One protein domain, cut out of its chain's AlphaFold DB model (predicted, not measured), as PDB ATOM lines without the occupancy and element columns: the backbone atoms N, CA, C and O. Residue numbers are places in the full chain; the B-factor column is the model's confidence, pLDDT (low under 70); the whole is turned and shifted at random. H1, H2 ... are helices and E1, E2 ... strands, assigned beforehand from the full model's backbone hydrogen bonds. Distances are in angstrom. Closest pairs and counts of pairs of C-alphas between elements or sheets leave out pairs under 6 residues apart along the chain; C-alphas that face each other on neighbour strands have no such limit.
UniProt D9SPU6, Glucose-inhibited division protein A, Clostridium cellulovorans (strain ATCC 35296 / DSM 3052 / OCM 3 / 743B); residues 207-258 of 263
ATOM      1  N   GLU A 207      99.342 132.365 132.688       94.00
ATOM      2  CA  GLU A 207      98.570 133.077 131.668       94.00
ATOM      3  C   GLU A 207      99.020 132.757 130.233       94.00
ATOM      4  O   GLU A 207      98.314 133.069 129.281       94.00
ATOM      5  N   THR A 208     100.200 132.149 130.062       95.94
ATOM      6  CA  THR A 208     100.696 131.678 128.758       95.94
ATOM      7  C   THR A 208     100.305 130.232 128.445       95.94
ATOM      8  O   THR A 208     100.589 129.750 127.350       95.94
ATOM      9  N   LEU A 209      99.672 129.534 129.391       96.50
ATOM     10  CA  LEU A 209      99.220 128.151 129.254       96.50
ATOM     11  C   LEU A 209      97.728 128.108 128.894       96.50
ATOM     12  O   LEU A 209      97.006 129.089 129.059       96.50
ATOM     13  N   SER A 210      97.254 126.962 128.399       97.44
ATOM     14  CA  SER A 210      95.823 126.771 128.144       97.44
ATOM     15  C   SER A 210      95.021 126.786 129.447       97.44
ATOM     16  O   SER A 210      95.514 126.367 130.496       97.44
ATOM     17  N   GLU A 211      93.756 127.207 129.373       97.69
ATOM     18  CA  GLU A 211      92.847 127.231 130.532       97.69
ATOM     19  C   GLU A 211      92.730 125.859 131.213       97.69
ATOM     20  O   GLU A 211      92.653 125.777 132.437       97.69
ATOM     21  N   GLU A 212      92.776 124.779 130.430       97.88
ATOM     22  CA  GLU A 212      92.762 123.400 130.927       97.88
ATOM     23  C   GLU A 212      93.985 123.086 131.801       97.88
ATOM     24  O   GLU A 212      93.825 122.601 132.921       97.88
ATOM     25  N   ILE A 213      95.194 123.425 131.335       97.81
ATOM     26  CA  ILE A 213      96.435 123.203 132.094       97.81
ATOM     27  C   ILE A 213      96.440 124.052 133.366       97.81
ATOM     28  O   ILE A 213      96.833 123.569 134.427       97.81
ATOM     29  N   VAL A 214      96.006 125.312 133.277       98.00
ATOM     30  CA  VAL A 214      95.936 126.206 134.443       98.00
ATOM     31  C   VAL A 214      94.981 125.647 135.491       98.00
ATOM     32  O   VAL A 214      95.351 125.560 136.659       98.00
ATOM     33  N   LYS A 215      93.789 125.209 135.072       98.00
ATOM     34  CA  LYS A 215      92.800 124.611 135.969       98.00
ATOM     35  C   LYS A 215      93.345 123.359 136.654       98.00
ATOM     36  O   LYS A 215      93.211 123.227 137.866       98.00
ATOM     37  N   GLU A 216      93.990 122.463 135.910       97.94
ATOM     38  CA  GLU A 216      94.554 121.247 136.498       97.94
ATOM     39  C   GLU A 216      95.706 121.551 137.473       97.94
ATOM     40  O   GLU A 216      95.767 120.959 138.552       97.94
ATOM     41  N   LEU A 217      96.574 122.518 137.153       97.81
ATOM     42  CA  LEU A 217      97.615 122.998 138.069       97.81
ATOM     43  C   LEU A 217      97.027 123.595 139.353       97.81
ATOM     44  O   LEU A 217      97.544 123.326 140.434       97.81
ATOM     45  N   ASP A 218      95.964 124.391 139.250       97.31
ATOM     46  CA  ASP A 218      95.314 125.011 140.408       97.31
ATOM     47  C   ASP A 218      94.563 123.995 141.280       97.31
ATOM     48  O   ASP A 218      94.486 124.180 142.493       97.31
ATOM     49  N   GLU A 219      94.034 122.919 140.694       97.19
ATOM     50  CA  GLU A 219      93.319 121.865 141.424       97.19
ATOM     51  C   GLU A 219      94.259 120.824 142.047       97.19
ATOM     52  O   GLU A 219      94.012 120.364 143.161       97.19
ATOM     53  N   LYS A 220      95.320 120.424 141.335       97.19
ATOM     54  CA  LYS A 220      96.169 119.275 141.711       97.19
ATOM     55  C   LYS A 220      97.599 119.647 142.093       97.19
ATOM     56  O   LYS A 220      98.327 118.809 142.621       97.19
ATOM     57  N   GLY A 221      98.045 120.850 141.749       97.19
ATOM     58  CA  GLY A 221      99.434 121.282 141.907       97.19
ATOM     59  C   GLY A 221     100.412 120.698 140.887       97.19
ATOM     60  O   GLY A 221     101.601 121.019 140.940       97.19
ATOM     61  N   LEU A 222      99.937 119.858 139.963       97.88
ATOM     62  CA  LEU A 222     100.756 119.091 139.030       97.88
ATOM     63  C   LEU A 222     100.024 118.861 137.708       97.88
ATOM     64  O   LEU A 222      98.874 118.433 137.700       97.88
ATOM     65  N   VAL A 223     100.755 119.027 136.607       97.94
ATOM     66  CA  VAL A 223     100.384 118.523 135.280       97.94
ATOM     67  C   VAL A 223     101.587 117.795 134.684       97.94
ATOM     68  O   VAL A 223     102.712 118.296 134.736       97.94
ATOM     69  N   ILE A 224     101.360 116.613 134.110       97.19
ATOM     70  CA  ILE A 224     102.385 115.844 133.395       97.19
ATOM     71  C   ILE A 224     101.974 115.752 131.929       97.19
ATOM     72  O   ILE A 224     100.947 115.162 131.604       97.19
ATOM     73  N   LEU A 225     102.790 116.320 131.045       96.38
ATOM     74  CA  LEU A 225     102.562 116.310 129.601       96.38
ATOM     75  C   LEU A 225     103.599 115.416 128.928       96.38
ATOM     76  O   LEU A 225     104.799 115.600 129.140       96.38
ATOM     77  N   LYS A 226     103.156 114.478 128.088       96.88
ATOM     78  CA  LYS A 226     104.067 113.633 127.307       96.88
ATOM     79  C   LYS A 226     104.781 114.485 126.253       96.88
ATOM     80  O   LYS A 226     104.144 115.247 125.528       96.88
ATOM     81  N   VAL A 227     106.098 114.344 126.169       96.12
ATOM     82  CA  VAL A 227     106.919 114.936 125.106       96.12
ATOM     83  C   VAL A 227     106.748 114.093 123.830       96.12
ATOM     84  O   VAL A 227     106.698 112.863 123.944       96.12
ATOM     85  N   PRO A 228     106.643 114.703 122.633       97.19
ATOM     86  CA  PRO A 228     106.660 113.968 121.366       97.19
ATOM     87  C   PRO A 228     107.859 113.018 121.285       97.19
ATOM     88  O   PRO A 228     108.939 113.339 121.778       97.19
ATOM     89  N   GLU A 229     107.684 111.833 120.699       95.94
ATOM     90  CA  GLU A 229     108.708 110.776 120.743       95.94
ATOM     91  C   GLU A 229     110.007 111.203 120.048       95.94
ATOM     92  O   GLU A 229     111.096 110.871 120.511       95.94
ATOM     93  N   GLU A 230     109.887 112.012 118.998       96.62
ATOM     94  CA  GLU A 230     110.986 112.638 118.268       96.62
ATOM     95  C   GLU A 230     111.794 113.655 119.097       96.62
ATOM     96  O   GLU A 230     112.973 113.870 118.809       96.62
ATOM     97  N   ASP A 231     111.198 114.235 120.144       95.50
ATOM     98  CA  ASP A 231     111.808 115.252 121.011       95.50
ATOM     99  C   ASP A 231     112.364 114.662 122.322       95.50
ATOM    100  O   ASP A 231     113.001 115.361 123.127       95.50
ATOM    101  N   VAL A 232     112.149 113.364 122.573       96.00
ATOM    102  CA  VAL A 232     112.675 112.687 123.762       96.00
ATOM    103  C   VAL A 232     114.197 112.595 123.678       96.00
ATOM    104  O   VAL A 232     114.777 111.815 122.929       96.00
ATOM    105  N   ASN A 233     114.866 113.363 124.537       93.25
ATOM    106  CA  ASN A 233     116.317 113.355 124.668       93.25
ATOM    107  C   ASN A 233     116.736 112.775 126.026       93.25
ATOM    108  O   ASN A 233     116.659 113.457 127.052       93.25
ATOM    109  N   MET A 234     117.219 111.530 126.025       93.69
ATOM    110  CA  MET A 234     117.733 110.851 127.224       93.69
ATOM    111  C   MET A 234     119.080 111.410 127.700       93.69
ATOM    112  O   MET A 234     119.352 111.424 128.902       93.69
ATOM    113  N   ASP A 235     119.914 111.923 126.793       90.50
ATOM    114  CA  ASP A 235     121.237 112.453 127.139       90.50
ATOM    115  C   ASP A 235     121.156 113.678 128.054       90.50
ATOM    116  O   ASP A 235     122.055 113.898 128.871       90.50
ATOM    117  N   LYS A 236     120.048 114.434 128.014       86.38
ATOM    118  CA  LYS A 236     119.852 115.590 128.906       86.38
ATOM    119  C   LYS A 236     119.887 115.208 130.392       86.38
ATOM    120  O   LYS A 236     120.250 116.049 131.218       86.38
ATOM    121  N   LEU A 237     119.558 113.959 130.748       88.19
ATOM    122  CA  LEU A 237     119.560 113.480 132.136       88.19
ATOM    123  C   LEU A 237     120.965 113.496 132.758       88.19
ATOM    124  O   LEU A 237     121.098 113.813 133.937       88.19
ATOM    125  N   LYS A 238     122.019 113.290 131.955       85.69
ATOM    126  CA  LYS A 238     123.431 113.303 132.393       85.69
ATOM    127  C   LYS A 238     123.896 114.672 132.906       85.69
ATOM    128  O   LYS A 238     124.905 114.780 133.593       85.69
ATOM    129  N   SER A 239     123.179 115.740 132.554       82.06
ATOM    130  CA  SER A 239     123.536 117.116 132.922       82.06
ATOM    131  C   SER A 239     122.875 117.609 134.213       82.06
ATOM    132  O   SER A 239     123.254 118.671 134.720       82.06
ATOM    133  N   LYS A 240     121.886 116.870 134.739       83.25
ATOM    134  CA  LYS A 240     121.025 117.307 135.845       83.25
ATOM    135  C   LYS A 240     121.823 117.461 137.138       83.25
ATOM    136  O   LYS A 240     122.452 116.526 137.618       83.25
ATOM    137  N   VAL A 241     121.719 118.636 137.757       83.69
ATOM    138  CA  VAL A 241     122.265 118.885 139.102       83.69
ATOM    139  C   VAL A 241     121.533 118.089 140.181       83.69
ATOM    140  O   VAL A 241     122.155 117.563 141.098       83.69
ATOM    141  N   CYS A 242     120.212 117.964 140.064       83.25
ATOM    142  CA  CYS A 242     119.407 117.183 140.991       83.25
ATOM    143  C   CYS A 242     119.331 115.738 140.500       83.25
ATOM    144  O   CYS A 242     118.554 115.444 139.594       83.25
ATOM    145  N   GLN A 243     120.098 114.846 141.130       83.00
ATOM    146  CA  GLN A 243     120.138 113.419 140.778       83.00
ATOM    147  C   GLN A 243     118.759 112.749 140.872       83.00
ATOM    148  O   GLN A 243     118.415 111.921 140.040       83.00
ATOM    149  N   GLN A 244     117.909 113.200 141.799       84.19
ATOM    150  CA  GLN A 244     116.515 112.748 141.916       84.19
ATOM    151  C   GLN A 244     115.641 113.031 140.674       84.19
ATOM    152  O   GLN A 244     114.559 112.476 140.557       84.19
ATOM    153  N   TYR A 245     116.082 113.907 139.762       87.06
ATOM    154  CA  TYR A 245     115.390 114.212 138.504       87.06
ATOM    155  C   TYR A 245     116.102 113.625 137.277       87.06
ATOM    156  O   TYR A 245     115.727 113.925 136.144       87.06
ATOM    157  N   ALA A 246     117.140 112.807 137.475       88.62
ATOM    158  CA  ALA A 246     117.818 112.069 136.412       88.62
ATOM    159  C   ALA A 246     117.079 110.752 136.094       88.62
ATOM    160  O   ALA A 246     117.695 109.700 135.955       88.62
ATOM    161  N   LEU A 247     115.746 110.816 136.008       92.56
ATOM    162  CA  LEU A 247     114.870 109.675 135.735       92.56
ATOM    163  C   LEU A 247     114.301 109.763 134.314       92.56
ATOM    164  O   LEU A 247     114.162 110.860 133.760       92.56
ATOM    165  N   LYS A 248     113.952 108.613 133.730       94.62
ATOM    166  CA  LYS A 248     113.409 108.502 132.364       94.62
ATOM    167  C   LYS A 248     112.151 109.358 132.179       94.62
ATOM    168  O   LYS A 248     111.979 109.997 131.148       94.62
ATOM    169  N   GLU A 249     111.343 109.480 133.221       95.12
ATOM    170  CA  GLU A 249     110.127 110.284 133.269       95.12
ATOM    171  C   GLU A 249     110.398 111.765 132.975       95.12
ATOM    172  O   GLU A 249     109.586 112.403 132.313       95.12
ATOM    173  N   PHE A 250     111.548 112.309 133.390       93.56
ATOM    174  CA  PHE A 250     111.948 113.692 133.085       93.56
ATOM    175  C   PHE A 250     112.516 113.854 131.665       93.56
ATOM    176  O   PHE A 250     112.726 114.982 131.197       93.56
ATOM    177  N   ALA A 251     112.815 112.748 130.980       94.06
ATOM    178  CA  ALA A 251     113.130 112.751 129.559       94.06
ATOM    179  C   ALA A 251     111.873 112.725 128.697       94.06
ATOM    180  O   ALA A 251     111.782 113.517 127.762       94.06
ATOM    181  N   GLU A 252     110.918 111.880 129.074       96.38
ATOM    182  CA  GLU A 252     109.700 111.587 128.315       96.38
ATOM    183  C   GLU A 252     108.539 112.539 128.609       96.38
ATOM    184  O   GLU A 252     107.582 112.578 127.841       96.38
ATOM    185  N   ASN A 253     108.607 113.307 129.700       95.81
ATOM    186  CA  ASN A 253     107.529 114.200 130.107       95.81
ATOM    187  C   ASN A 253     108.028 115.601 130.476       95.81
ATOM    188  O   ASN A 253     109.138 115.790 130.988       95.81
ATOM    189  N   LEU A 254     107.156 116.583 130.264       94.25
ATOM    190  CA  LEU A 254     107.190 117.881 130.922       94.25
ATOM    191  C   LEU A 254     106.373 117.779 132.206       94.25
ATOM    192  O   LEU A 254     105.204 117.398 132.182       94.25
ATOM    193  N   ILE A 255     107.003 118.113 133.325       95.31
ATOM    194  CA  ILE A 255     106.389 118.074 134.651       95.31
ATOM    195  C   ILE A 255     106.227 119.520 135.085       95.31
ATOM    196  O   ILE A 255     107.231 120.185 135.329       95.31
ATOM    197  N   LEU A 256     104.983 119.983 135.130       96.94
ATOM    198  CA  LEU A 256     104.631 121.336 135.533       96.94
ATOM    199  C   LEU A 256     104.133 121.313 136.971       96.94
ATOM    200  O   LEU A 256     103.220 120.554 137.293       96.94
ATOM    201  N   LEU A 257     104.718 122.150 137.823       97.50
ATOM    202  CA  LEU A 257     104.328 122.274 139.228       97.50
ATOM    203  C   LEU A 257     103.770 123.664 139.512       97.50
ATOM    204  O   LEU A 257     104.363 124.667 139.110       97.50
ATOM    205  N   ASP A 258     102.662 123.734 140.253       97.56
ATOM    206  CA  ASP A 258     102.116 125.016 140.696       97.56
ATOM    207  C   ASP A 258     102.852 125.529 141.934       97.56
ATOM    208  O   ASP A 258     102.573 125.147 143.069       97.56
TER     209      ASP A 258
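What this domain is: This is residues 207 to 258 of the 263 residues of the protein "Glucose-inhibited division protein A" of Clostridium cellulovorans (strain ATCC 35296 / DSM 3052 / OCM 3 / 743B) (UniProt D9SPU6). A ribbon of two antiparallel strands, E1 and E2, runs through the middle, with helix H1 at one end and two short helices, H2 and H3, at the other. Residues 207 to 212 and 239 to 244 stick out. The 52 printed residues hold three named helices and two named strands in the order H1, E1, H2, H3, E2, in the mixed class of helices and strands. The whole is loose, with a radius of gyration of the C-alphas of 12.6 A and spans of 33 by 24 by 16 A.

How they stand to each other: H1, residues 211 to 220, and E1, residues 222 to 226, come closest at the C-alphas of Leu 217 and Val 223, 6.0 A apart. E1 is antiparallel to E2, residues 253 to 257, at 164 degrees; N 223 and O 256 are within hydrogen-bond range at 3.0 A, N 254 and O 225 at 2.8 A. H2, residues 235 to 239, and H3, residues 249 to 252, only just touch, with 3 pairs of C-alphas within 8 A, the closest being those of Leu 237 and Ala 251 at 7.0 A. H1 is apart from H2 and H3. Every O i to N i+4 pair of H1 is within hydrogen-bond range; H2 has 0 of 1, but 2 of 2 O i to N i+3 pairs, and H3 is too short for an O i to N i+4 pair.

Where its parts are: H1 begins at C-alpha 211 (92.847, 127.231, 130.532) and is 14.1 A long from first to last C-alpha. E1 measures 13.3 A likewise. H2 has five residues and H3 four. E2 measures 12.6 A and ends at C-alpha 257 (104.328, 122.274, 139.228).

The domain as a whole: The C-alphas of Glu 211 and Lys 238 are the two farthest apart, at 33.7 A. The printed part has no cut and no long link. No printed residue is under pLDDT 70.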